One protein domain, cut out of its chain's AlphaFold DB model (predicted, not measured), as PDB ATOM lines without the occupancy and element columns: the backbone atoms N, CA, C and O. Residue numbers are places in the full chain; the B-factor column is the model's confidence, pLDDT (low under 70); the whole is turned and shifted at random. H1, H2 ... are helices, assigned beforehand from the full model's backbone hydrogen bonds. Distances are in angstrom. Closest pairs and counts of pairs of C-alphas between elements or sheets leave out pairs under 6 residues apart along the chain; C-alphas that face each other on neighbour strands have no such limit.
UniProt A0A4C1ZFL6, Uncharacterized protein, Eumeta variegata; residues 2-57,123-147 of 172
ATOM      1  N   GLU A   2     -14.655  16.613 -27.371       59.28
ATOM      2  CA  GLU A   2     -13.803  16.296 -28.522       59.28
ATOM      3  C   GLU A   2     -12.376  16.088 -28.015       59.28
ATOM      4  O   GLU A   2     -11.802  16.987 -27.401       59.28
ATOM      5  N   LEU A   3     -11.820  14.895 -28.227       70.12
ATOM      6  CA  LEU A   3     -10.417  14.628 -27.919       70.12
ATOM      7  C   LEU A   3      -9.546  15.462 -28.850       70.12
ATOM      8  O   LEU A   3      -9.614  15.330 -30.075       70.12
ATOM      9  N   ILE A   4      -8.701  16.311 -28.274       80.25
ATOM     10  CA  ILE A   4      -7.792  17.129 -29.066       80.25
ATOM     11  C   ILE A   4      -6.527  16.333 -29.389       80.25
ATOM     12  O   ILE A   4      -6.143  15.383 -28.706       80.25
ATOM     13  N   ARG A   5      -5.801  16.752 -30.433       80.31
ATOM     14  CA  ARG A   5      -4.544  16.106 -30.864       80.31
ATOM     15  C   ARG A   5      -3.524  15.928 -29.736       80.31
ATOM     16  O   ARG A   5      -2.728  14.992 -29.786       80.31
ATOM     17  N   LYS A   6      -3.539  16.823 -28.744       81.31
ATOM     18  CA  LYS A   6      -2.679  16.751 -27.560       81.31
ATOM     19  C   LYS A   6      -3.007  15.532 -26.691       81.31
ATOM     20  O   LYS A   6      -2.080  14.851 -26.262       81.31
ATOM     21  N   ASP A   7      -4.282  15.203 -26.511       80.75
ATOM     22  CA  ASP A   7      -4.724  14.085 -25.667       80.75
ATOM     23  C   ASP A   7      -4.259  12.750 -26.247       80.75
ATOM     24  O   ASP A   7      -3.703  11.906 -25.543       80.75
ATOM     25  N   PHE A   8      -4.364  12.596 -27.570       83.31
ATOM     26  CA  PHE A   8      -3.847  11.419 -28.265       83.31
ATOM     27  C   PHE A   8      -2.338  11.230 -28.095       83.31
ATOM     28  O   PHE A   8      -1.877  10.100 -27.956       83.31
ATOM     29  N   ARG A   9      -1.554  12.311 -28.046       86.25
ATOM     30  CA  ARG A   9      -0.097  12.228 -27.824       86.25
ATOM     31  C   ARG A   9       0.238  11.789 -26.414       86.25
ATOM     32  O   ARG A   9       1.135  10.972 -26.235       86.25
ATOM     33  N   VAL A  10      -0.500  12.305 -25.435       83.62
ATOM     34  CA  VAL A  10      -0.368  11.892 -24.036       83.62
ATOM     35  C   VAL A  10      -0.706  10.405 -23.898       83.62
ATOM     36  O   VAL A  10       0.044   9.664 -23.269       83.62
ATOM     37  N   MET A  11      -1.769   9.932 -24.554       83.94
ATOM     38  CA  MET A  11      -2.115   8.506 -24.569       83.94
ATOM     39  C   MET A  11      -1.027   7.639 -25.220       83.94
ATOM     40  O   MET A  11      -0.601   6.654 -24.618       83.94
ATOM     41  N   ILE A  12      -0.512   8.035 -26.389       85.62
ATOM     42  CA  ILE A  12       0.599   7.346 -27.071       85.62
ATOM     43  C   ILE A  12       1.846   7.282 -26.176       85.62
ATOM     44  O   ILE A  12       2.510   6.250 -26.109       85.62
ATOM     45  N   PHE A  13       2.158   8.359 -25.454       84.25
ATOM     46  CA  PHE A  13       3.285   8.392 -24.525       84.25
ATOM     47  C   PHE A  13       3.147   7.370 -23.397       84.25
ATOM     48  O   PHE A  13       4.111   6.678 -23.068       84.25
ATOM     49  N   TYR A  14       1.952   7.225 -22.823       79.12
ATOM     50  CA  TYR A  14       1.723   6.224 -21.783       79.12
ATOM     51  C   TYR A  14       1.844   4.795 -22.303       79.12
ATOM     52  O   TYR A  14       2.375   3.931 -21.598       79.12
ATOM     53  N   GLU A  15       1.405   4.527 -23.528       82.00
ATOM     54  CA  GLU A  15       1.592   3.216 -24.149       82.00
ATOM     55  C   GLU A  15       3.058   2.915 -24.456       82.00
ATOM     56  O   GLU A  15       3.528   1.813 -24.156       82.00
ATOM     57  N   PHE A  16       3.803   3.913 -24.935       82.81
ATOM     58  CA  PHE A  16       5.250   3.830 -25.111       82.81
ATOM     59  C   PHE A  16       5.957   3.499 -23.788       82.81
ATOM     60  O   PHE A  16       6.752   2.560 -23.716       82.81
ATOM     61  N   LYS A  17       5.612   4.204 -22.703       81.44
ATOM     62  CA  LYS A  17       6.138   3.934 -21.354       81.44
ATOM     63  C   LYS A  17       5.714   2.573 -20.805       81.44
ATOM     64  O   LYS A  17       6.465   1.970 -20.047       81.44
ATOM     65  N   SER A  18       4.555   2.069 -21.224       73.06
ATOM     66  CA  SER A  18       4.069   0.725 -20.896       73.06
ATOM     67  C   SER A  18       4.734  -0.381 -21.727       73.06
ATOM     68  O   SER A  18       4.324  -1.536 -21.618       73.06
ATOM     69  N   SER A  19       5.743  -0.044 -22.543       71.38
ATOM     70  CA  SER A  19       6.497  -0.968 -23.400       71.38
ATOM     71  C   SER A  19       5.646  -1.670 -24.463       71.38
ATOM     72  O   SER A  19       5.996  -2.758 -24.914       71.38
ATOM     73  N   LEU A  20       4.532  -1.059 -24.877       73.19
ATOM     74  CA  LEU A  20       3.742  -1.561 -25.999       73.19
ATOM     75  C   LEU A  20       4.404  -1.185 -27.319       73.19
ATOM     76  O   LEU A  20       4.882  -0.058 -27.476       73.19
ATOM     77  N   SER A  21       4.405  -2.111 -28.277       76.50
ATOM     78  CA  SER A  21       4.870  -1.816 -29.628       76.50
ATOM     79  C   SER A  21       3.922  -0.808 -30.305       76.50
ATOM     80  O   SER A  21       2.733  -0.772 -29.986       76.50
ATOM     81  N   PRO A  22       4.391  -0.011 -31.284       75.31
ATOM     82  CA  PRO A  22       3.515   0.886 -32.043       75.31
ATOM     83  C   PRO A  22       2.384   0.155 -32.785       75.31
ATOM     84  O   PRO A  22       1.404   0.787 -33.167       75.31
ATOM     85  N   GLN A  23       2.556  -1.144 -33.060       78.62
ATOM     86  CA  GLN A  23       1.565  -1.986 -33.736       78.62
ATOM     87  C   GLN A  23       0.489  -2.469 -32.757       78.62
ATOM     88  O   GLN A  23      -0.676  -2.536 -33.129       78.62
ATOM     89  N   ASP A  24       0.868  -2.688 -31.497       75.00
ATOM     90  CA  ASP A  24      -0.024  -3.075 -30.396       75.00
ATOM     91  C   ASP A  24      -0.590  -1.854 -29.651       75.00
ATOM     92  O   ASP A  24      -1.061  -1.958 -28.517       75.00
ATOM     93  N   CYS A  25      -0.509  -0.678 -30.275       76.69
ATOM     94  CA  CYS A  25      -1.024   0.578 -29.750       76.69
ATOM     95  C   CYS A  25      -2.549   0.480 -29.614       76.69
ATOM     96  O   CYS A  25      -3.290   0.519 -30.602       76.69
ATOM     97  N   THR A  26      -3.033   0.346 -28.379       75.62
ATOM     98  CA  THR A  26      -4.454   0.109 -28.101       75.62
ATOM     99  C   THR A  26      -5.311   1.358 -28.315       75.62
ATOM    100  O   THR A  26      -6.528   1.236 -28.435       75.62
ATOM    101  N   VAL A  27      -4.693   2.536 -28.488       79.19
ATOM    102  CA  VAL A  27      -5.372   3.788 -28.878       79.19
ATOM    103  C   VAL A  27      -6.153   3.619 -30.189       79.19
ATOM    104  O   VAL A  27      -7.278   4.099 -30.300       79.19
ATOM    105  N   GLN A  28      -5.609   2.913 -31.182       77.75
ATOM    106  CA  GLN A  28      -6.309   2.722 -32.464       77.75
ATOM    107  C   GLN A  28      -7.568   1.869 -32.330       77.75
ATOM    108  O   GLN A  28      -8.584   2.155 -32.957       77.75
ATOM    109  N   ILE A  29      -7.511   0.852 -31.474       77.94
ATOM    110  CA  ILE A  29      -8.635  -0.048 -31.212       77.94
ATOM    111  C   ILE A  29      -9.707   0.673 -30.385       77.94
ATOM    112  O   ILE A  29     -10.894   0.498 -30.630       77.94
ATOM    113  N   ALA A  30      -9.291   1.504 -29.426       75.62
ATOM    114  CA  ALA A  30     -10.185   2.152 -28.471       75.62
ATOM    115  C   ALA A  30     -10.953   3.355 -29.032       75.62
ATOM    116  O   ALA A  30     -12.057   3.621 -28.572       75.62
ATOM    117  N   PHE A  31     -10.367   4.091 -29.982       78.31
ATOM    118  CA  PHE A  31     -10.960   5.320 -30.525       78.31
ATOM    119  C   PHE A  31     -11.391   5.190 -31.993       78.31
ATOM    120  O   PHE A  31     -11.955   6.128 -32.553       78.31
ATOM    121  N   GLY A  32     -11.140   4.041 -32.635       80.56
ATOM    122  CA  GLY A  32     -11.625   3.724 -33.978       80.56
ATOM    123  C   GLY A  32     -11.326   4.823 -35.003       80.56
ATOM    124  O   GLY A  32     -10.176   5.040 -35.379       80.56
ATOM    125  N   ARG A  33     -12.369   5.531 -35.459       80.00
ATOM    126  CA  ARG A  33     -12.255   6.620 -36.451       80.00
ATOM    127  C   ARG A  33     -11.677   7.920 -35.892       80.00
ATOM    128  O   ARG A  33     -11.099   8.687 -36.654       80.00
ATOM    129  N   GLU A  34     -11.834   8.170 -34.595       82.06
ATOM    130  CA  GLU A  34     -11.264   9.341 -33.913       82.06
ATOM    131  C   GLU A  34      -9.778   9.136 -33.595       82.06
ATOM    132  O   GLU A  34      -9.060  10.088 -33.294       82.06
ATOM    133  N   ALA A  35      -9.302   7.889 -33.678       83.25
ATOM    134  CA  ALA A  35      -7.936   7.549 -33.345       83.25
ATOM    135  C   ALA A  35      -6.918   8.167 -34.322       83.25
ATOM    136  O   ALA A  35      -7.154   8.259 -35.532       83.25
ATOM    137  N   PRO A  36      -5.715   8.515 -33.837       84.81
ATOM    138  CA  PRO A  36      -4.600   8.846 -34.701       84.81
ATOM    139  C   PRO A  36      -4.238   7.640 -35.569       84.81
ATOM    140  O   PRO A  36      -4.129   6.510 -35.095       84.81
ATOM    141  N   HIS A  37      -3.972   7.908 -36.845       86.56
ATOM    142  CA  HIS A  37      -3.506   6.892 -37.781       86.56
ATOM    143  C   HIS A  37      -2.212   6.214 -37.290       86.56
ATOM    144  O   HIS A  37      -1.356   6.865 -36.682       86.56
ATOM    145  N   LEU A  38      -2.006   4.939 -37.637       86.06
ATOM    146  CA  LEU A  38      -0.812   4.170 -37.256       86.06
ATOM    147  C   LEU A  38       0.503   4.873 -37.612       86.06
ATOM    148  O   LEU A  38       1.458   4.842 -36.840       86.06
ATOM    149  N   ASN A  39       0.551   5.562 -38.753       86.94
ATOM    150  CA  ASN A  39       1.729   6.346 -39.147       86.94
ATOM    151  C   ASN A  39       2.021   7.492 -38.167       86.94
ATOM    152  O   ASN A  39       3.182   7.762 -37.870       86.94
ATOM    153  N   THR A  40       0.980   8.135 -37.633       87.75
ATOM    154  CA  THR A  40       1.110   9.173 -36.606       87.75
ATOM    155  C   THR A  40       1.655   8.569 -35.320       87.75
ATOM    156  O   THR A  40       2.613   9.101 -34.768       87.75
ATOM    157  N   VAL A  41       1.121   7.422 -34.891       87.12
ATOM    158  CA  VAL A  41       1.627   6.688 -33.722       87.12
ATOM    159  C   VAL A  41       3.104   6.332 -33.900       87.12
ATOM    160  O   VAL A  41       3.921   6.683 -33.056       87.12
ATOM    161  N   ARG A  42       3.485   5.715 -35.027       88.06
ATOM    162  CA  ARG A  42       4.883   5.350 -35.326       88.06
ATOM    163  C   ARG A  42       5.820   6.556 -35.322       88.06
ATOM    164  O   ARG A  42       6.912   6.471 -34.768       88.06
ATOM    165  N   ARG A  43       5.391   7.682 -35.904       89.62
ATOM    166  CA  ARG A  43       6.161   8.931 -35.888       89.62
ATOM    167  C   ARG A  43       6.377   9.425 -34.460       89.62
ATOM    168  O   ARG A  43       7.504   9.742 -34.106       89.62
ATOM    169  N   TRP A  44       5.335   9.430 -33.631       88.88
ATOM    170  CA  TRP A  44       5.459   9.802 -32.220       88.88
ATOM    171  C   TRP A  44       6.374   8.858 -31.447       88.88
ATOM    172  O   TRP A  44       7.223   9.328 -30.705       88.88
ATOM    173  N   TYR A  45       6.287   7.549 -31.670       85.50
ATOM    174  CA  TYR A  45       7.215   6.586 -31.072       85.50
ATOM    175  C   TYR A  45       8.678   6.861 -31.456       85.50
ATOM    176  O   TYR A  45       9.559   6.791 -30.602       85.50
ATOM    177  N   ALA A  46       8.955   7.216 -32.715       87.94
ATOM    178  CA  ALA A  46      10.298   7.599 -33.147       87.94
ATOM    179  C   ALA A  46      10.783   8.891 -32.465       87.94
ATOM    180  O   ALA A  46      11.932   8.969 -32.042       87.94
ATOM    181  N   GLU A  47       9.906   9.883 -32.313       88.38
ATOM    182  CA  GLU A  47      10.203  11.137 -31.608       88.38
ATOM    183  C   GLU A  47      10.442  10.922 -30.105       88.38
ATOM    184  O   GLU A  47      11.368  11.493 -29.531       88.38
ATOM    185  N   LEU A  48       9.661  10.050 -29.465       86.25
ATOM    186  CA  LEU A  48       9.845   9.680 -28.061       86.25
ATOM    187  C   LEU A  48      11.154   8.908 -27.847       86.25
ATOM    188  O   LEU A  48      11.864   9.174 -26.880       86.25
ATOM    189  N   ASN A  49      11.528   8.027 -28.781       84.06
ATOM    190  CA  ASN A  49      12.837   7.365 -28.778       84.06
ATOM    191  C   ASN A  49      14.005   8.350 -28.936       84.06
ATOM    192  O   ASN A  49      15.080   8.106 -28.400       84.06
ATOM    193  N   ARG A  50      13.796   9.477 -29.628       85.44
ATOM    194  CA  ARG A  50      14.773  10.577 -29.727       85.44
ATOM    195  C   ARG A  50      14.843  11.438 -28.457       85.44
ATOM    196  O   ARG A  50      15.614  12.390 -28.418       85.44
ATOM    197  N   GLY A  51      14.044  11.133 -27.432       82.94
ATOM    198  CA  GLY A  51      14.026  11.866 -26.165       82.94
ATOM    199  C   GLY A  51      13.118  13.096 -26.160       82.94
ATOM    200  O   GLY A  51      13.264  13.958 -25.295       82.94
ATOM    201  N   ARG A  52      12.168  13.209 -27.099       78.69
ATOM    202  CA  ARG A  52      11.192  14.305 -27.093       78.69
ATOM    203  C   ARG A  52      10.282  14.214 -25.862       78.69
ATOM    204  O   ARG A  52       9.614  13.206 -25.656       78.69
ATOM    205  N   VAL A  53      10.199  15.299 -25.087       71.94
ATOM    206  CA  VAL A  53       9.341  15.404 -23.882       71.94
ATOM    207  C   VAL A  53       8.108  16.299 -24.118       71.94
ATOM    208  O   VAL A  53       7.186  16.334 -23.307       71.94
ATOM    209  N   SER A  54       8.046  17.023 -25.243       77.25
ATOM    210  CA  SER A  54       6.951  17.948 -25.548       77.25
ATOM    211  C   SER A  54       5.815  17.286 -26.339       77.25
ATOM    212  O   SER A  54       6.018  16.715 -27.412       77.25
ATOM    213  N   PHE A  55       4.584  17.432 -25.835       76.56
ATOM    214  CA  PHE A  55       3.353  16.980 -26.508       76.56
ATOM    215  C   PHE A  55       2.692  18.067 -27.365       76.56
ATOM    216  O   PHE A  55       1.717  17.809 -28.073       76.56
ATOM    217  N   HIS A  56       3.212  19.291 -27.303       76.19
ATOM    218  CA  HIS A  56       2.730  20.400 -28.110       76.19
ATOM    219  C   HIS A  56       3.193  20.264 -29.559       76.19
ATOM    220  O   HIS A  56       4.249  19.692 -29.843       76.19
ATOM    221  N   ASP A  57       2.363  20.767 -30.470       69.25
ATOM    222  CA  ASP A  57       2.800  21.010 -31.834       69.25
ATOM    223  C   ASP A  57       3.944  22.017 -31.806       69.25
ATOM    224  O   ASP A  57       3.857  23.042 -31.131       69.25
ATOM    225  N   ASP A 123     -18.973   1.860 -27.903       61.94
ATOM    226  CA  ASP A 123     -17.789   2.735 -27.946       61.94
ATOM    227  C   ASP A 123     -17.347   3.121 -26.524       61.94
ATOM    228  O   ASP A 123     -16.173   3.026 -26.158       61.94
ATOM    229  N   LEU A 124     -18.312   3.424 -25.650       63.06
ATOM    230  CA  LEU A 124     -18.044   3.715 -24.239       63.06
ATOM    231  C   LEU A 124     -17.465   2.505 -23.486       63.06
ATOM    232  O   LEU A 124     -16.552   2.669 -22.670       63.06
ATOM    233  N   ILE A 125     -17.944   1.289 -23.770       67.38
ATOM    234  CA  ILE A 125     -17.404   0.047 -23.188       67.38
ATOM    235  C   ILE A 125     -15.964  -0.195 -23.662       67.38
ATOM    236  O   ILE A 125     -15.095  -0.508 -22.840       67.38
ATOM    237  N   GLY A 126     -15.690  -0.011 -24.958       69.31
ATOM    238  CA  GLY A 126     -14.352  -0.148 -25.539       69.31
ATOM    239  C   GLY A 126     -13.348   0.822 -24.917       69.31
ATOM    240  O   GLY A 126     -12.287   0.404 -24.440       69.31
ATOM    241  N   ARG A 127     -13.727   2.100 -24.803       70.00
ATOM    242  CA  ARG A 127     -12.919   3.127 -24.134       70.00
ATOM    243  C   ARG A 127     -12.689   2.771 -22.664       70.00
ATOM    244  O   ARG A 127     -11.547   2.764 -22.209       70.00
ATOM    245  N   ARG A 128     -13.730   2.391 -21.914       67.69
ATOM    246  CA  ARG A 128     -13.599   2.000 -20.494       67.69
ATOM    247  C   ARG A 128     -12.635   0.827 -20.301       67.69
ATOM    248  O   ARG A 128     -11.799   0.862 -19.396       67.69
ATOM    249  N   SER A 129     -12.713  -0.175 -21.175       70.75
ATOM    250  CA  SER A 129     -11.798  -1.319 -21.182       70.75
ATOM    251  C   SER A 129     -10.353  -0.880 -21.444       70.75
ATOM    252  O   SER A 129      -9.457  -1.207 -20.661       70.75
ATOM    253  N   TYR A 130     -10.134  -0.040 -22.459       73.19
ATOM    254  CA  TYR A 130      -8.827   0.536 -22.781       73.19
ATOM    255  C   TYR A 130      -8.188   1.243 -21.581       73.19
ATOM    256  O   TYR A 130      -7.080   0.888 -21.165       73.19
ATOM    257  N   TYR A 131      -8.900   2.187 -20.964       70.56
ATOM    258  CA  TYR A 131      -8.356   2.949 -19.843       70.56
ATOM    259  C   TYR A 131      -8.088   2.071 -18.614       70.56
ATOM    260  O   TYR A 131      -7.091   2.278 -17.918       70.56
ATOM    261  N   SER A 132      -8.916   1.049 -18.374       70.75
ATOM    262  CA  SER A 132      -8.674   0.072 -17.306       70.75
ATOM    263  C   SER A 132      -7.382  -0.730 -17.539       70.75
ATOM    264  O   SER A 132      -6.587  -0.920 -16.614       70.75
ATOM    265  N   GLY A 133      -7.113  -1.115 -18.792       72.00
ATOM    266  CA  GLY A 133      -5.901  -1.825 -19.194       72.00
ATOM    267  C   GLY A 133      -4.645  -0.960 -19.097       72.00
ATOM    268  O   GLY A 133      -3.634  -1.404 -18.545       72.00
ATOM    269  N   VAL A 134      -4.712   0.290 -19.569       68.44
ATOM    270  CA  VAL A 134      -3.613   1.263 -19.432       68.44
ATOM    271  C   VAL A 134      -3.311   1.516 -17.955       68.44
ATOM    272  O   VAL A 134      -2.152   1.430 -17.552       68.44
ATOM    273  N   ARG A 135      -4.338   1.715 -17.115       68.88
ATOM    274  CA  ARG A 135      -4.184   1.888 -15.662       68.88
ATOM    275  C   ARG A 135      -3.482   0.692 -15.018       68.88
ATOM    276  O   ARG A 135      -2.542   0.876 -14.246       68.88
ATOM    277  N   ALA A 136      -3.890  -0.533 -15.349       71.12
ATOM    278  CA  ALA A 136      -3.267  -1.740 -14.811       71.12
ATOM    279  C   ALA A 136      -1.791  -1.875 -15.225       71.12
ATOM    280  O   ALA A 136      -0.957  -2.259 -14.403       71.12
ATOM    281  N   ARG A 137      -1.446  -1.549 -16.480       71.00
ATOM    282  CA  ARG A 137      -0.052  -1.541 -16.960       71.00
ATOM    283  C   ARG A 137       0.779  -0.465 -16.271       71.00
ATOM    284  O   ARG A 137       1.881  -0.767 -15.825       71.00
ATOM    285  N   LEU A 138       0.229   0.735 -16.101       63.84
ATOM    286  CA  LEU A 138       0.912   1.852 -15.455       63.84
ATOM    287  C   LEU A 138       1.168   1.592 -13.964       63.84
ATOM    288  O   LEU A 138       2.268   1.841 -13.481       63.84
ATOM    289  N   ILE A 139       0.199   1.017 -13.241       67.75
ATOM    290  CA  ILE A 139       0.388   0.569 -11.849       67.75
ATOM    291  C   ILE A 139       1.501  -0.481 -11.774       67.75
ATOM    292  O   ILE A 139       2.348  -0.432 -10.883       67.75
ATOM    293  N   ARG A 140       1.510  -1.438 -12.707       68.94
ATOM    294  CA  ARG A 140       2.526  -2.498 -12.761       68.94
ATOM    295  C   ARG A 140       3.914  -1.932 -13.054       68.94
ATOM    296  O   ARG A 140       4.874  -2.353 -12.421       68.94
ATOM    297  N   TRP A 141       4.001  -0.967 -13.967       64.31
ATOM    298  CA  TRP A 141       5.225  -0.229 -14.272       64.31
ATOM    299  C   TRP A 141       5.724   0.553 -13.054       64.31
ATOM    300  O   TRP A 141       6.863   0.370 -12.639       64.31
ATOM    301  N   HIS A 142       4.852   1.323 -12.399       59.75
ATOM    302  CA  HIS A 142       5.211   2.095 -11.209       59.75
ATOM    303  C   HIS A 142       5.713   1.203 -10.063       59.75
ATOM    304  O   HIS A 142       6.662   1.556  -9.371       59.75
ATOM    305  N   LYS A 143       5.124   0.013  -9.891       64.31
ATOM    306  CA  LYS A 143       5.601  -0.991  -8.926       64.31
ATOM    307  C   LYS A 143       6.942  -1.624  -9.322       64.31
ATOM    308  O   LYS A 143       7.677  -2.054  -8.440       64.31
ATOM    309  N   ARG A 144       7.254  -1.704 -10.619       57.91
ATOM    310  CA  ARG A 144       8.509  -2.274 -11.139       57.91
ATOM    311  C   ARG A 144       9.692  -1.317 -10.966       57.91
ATOM    312  O   ARG A 144      10.774  -1.775 -10.621       57.91
ATOM    313  N   ASP A 145       9.464  -0.016 -11.129       51.03
ATOM    314  CA  ASP A 145      10.502   1.025 -11.031       51.03
ATOM    315  C   ASP A 145      10.796   1.481  -9.580       51.03
ATOM    316  O   ASP A 145      11.616   2.369  -9.362       51.03
ATOM    317  N   GLN A 146      10.184   0.852  -8.564       47.44
ATOM    318  CA  GLN A 146      10.560   1.031  -7.147       47.44
ATOM    319  C   GLN A 146      11.839   0.264  -6.737       47.44
ATOM    320  O   GLN A 146      12.266   0.363  -5.589       47.44
ATOM    321  N   PHE A 147      12.491  -0.449  -7.662       33.06
ATOM    322  CA  PHE A 147      13.823  -1.051  -7.492       33.06
ATOM    323  C   PHE A 147      14.774  -0.522  -8.583       33.06
ATOM    324  O   PHE A 147      14.314  -0.198  -9.677       33.06
TER     325      PHE A 147
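AT A GLANCE: This is residues 2 to 57 and 123 to 147 of the 172 residues of an uncharacterized protein of Eumeta variegata (UniProt A0A4C1ZFL6). Two shorter helices, H1 and H2, fold back on each other as a hairpin, with H3 crossing H1 on one side and the long helix H4 running along the other side, where its first part packs on H2. The printed part has 81 residues with four named helices, in the order H1, H2, H3, H4, and no named strand; the class is all helix. The whole is compact, with a radius of gyration of the C-alphas of 12.7 A and spans of 40 by 32 by 21 A.

HOW THE PARTS SIT: H1, residues 5 to 17, is the hub, touching three helices. It forms a helical hairpin with H2, residues 26 to 31: they touch at a shallow tilt of 27 degrees, opposite ways, the closest C-alphas being those of Met 11 and Val 27, 7.2 A apart. H3, residues 38 to 49, touches H1 at a steep tilt of 61 degrees, the same way; the closest C-alphas, of Ile 12 and Val 41, are 6.8 A apart. H2 and H3 are close but not clearly touching, the closest C-alphas, of Gln 28 and Leu 38, being 7.4 A apart. H4, residues 123 to 144, touches H2 with residues 123 to 130 alone, at a shallow tilt of 29 degrees, opposite ways; the C-alphas of Ala 30 and Arg 127 come closest, at 5.2 A. H1 and H4 only just touch, with 3 pairs of C-alphas within 8 A, the closest being Glu 15 and Val 134 at 7.3 A. H3 and H4 are apart. In H1, H2, H3 and H4 every O i to N i+4 pair is within hydrogen-bond range.

IN THESE COORDINATES: H1 begins at C-alpha 5 (-4.544, 16.106, -30.864) and is 18.8 A long. H2 measures 8.7 A and H3 16.4 A. H4 runs 31.6 A from C-alpha 123 (-17.789, 2.735, -27.946) to C-alpha 144 (8.509, -2.274, -11.139).

THE WHOLE: The C-alphas farthest apart, of Arg 33 and Phe 147, are 39.7 A apart. Residues 58 to 122 are not printed, and C-alphas 57 and 123 are 27.8 A apart across this cut. The links H1 to H2 and H2 to H3 are short. The mean pLDDT of the printed part is 75.6; 19 residues are under 70, among them residues 138 to 147.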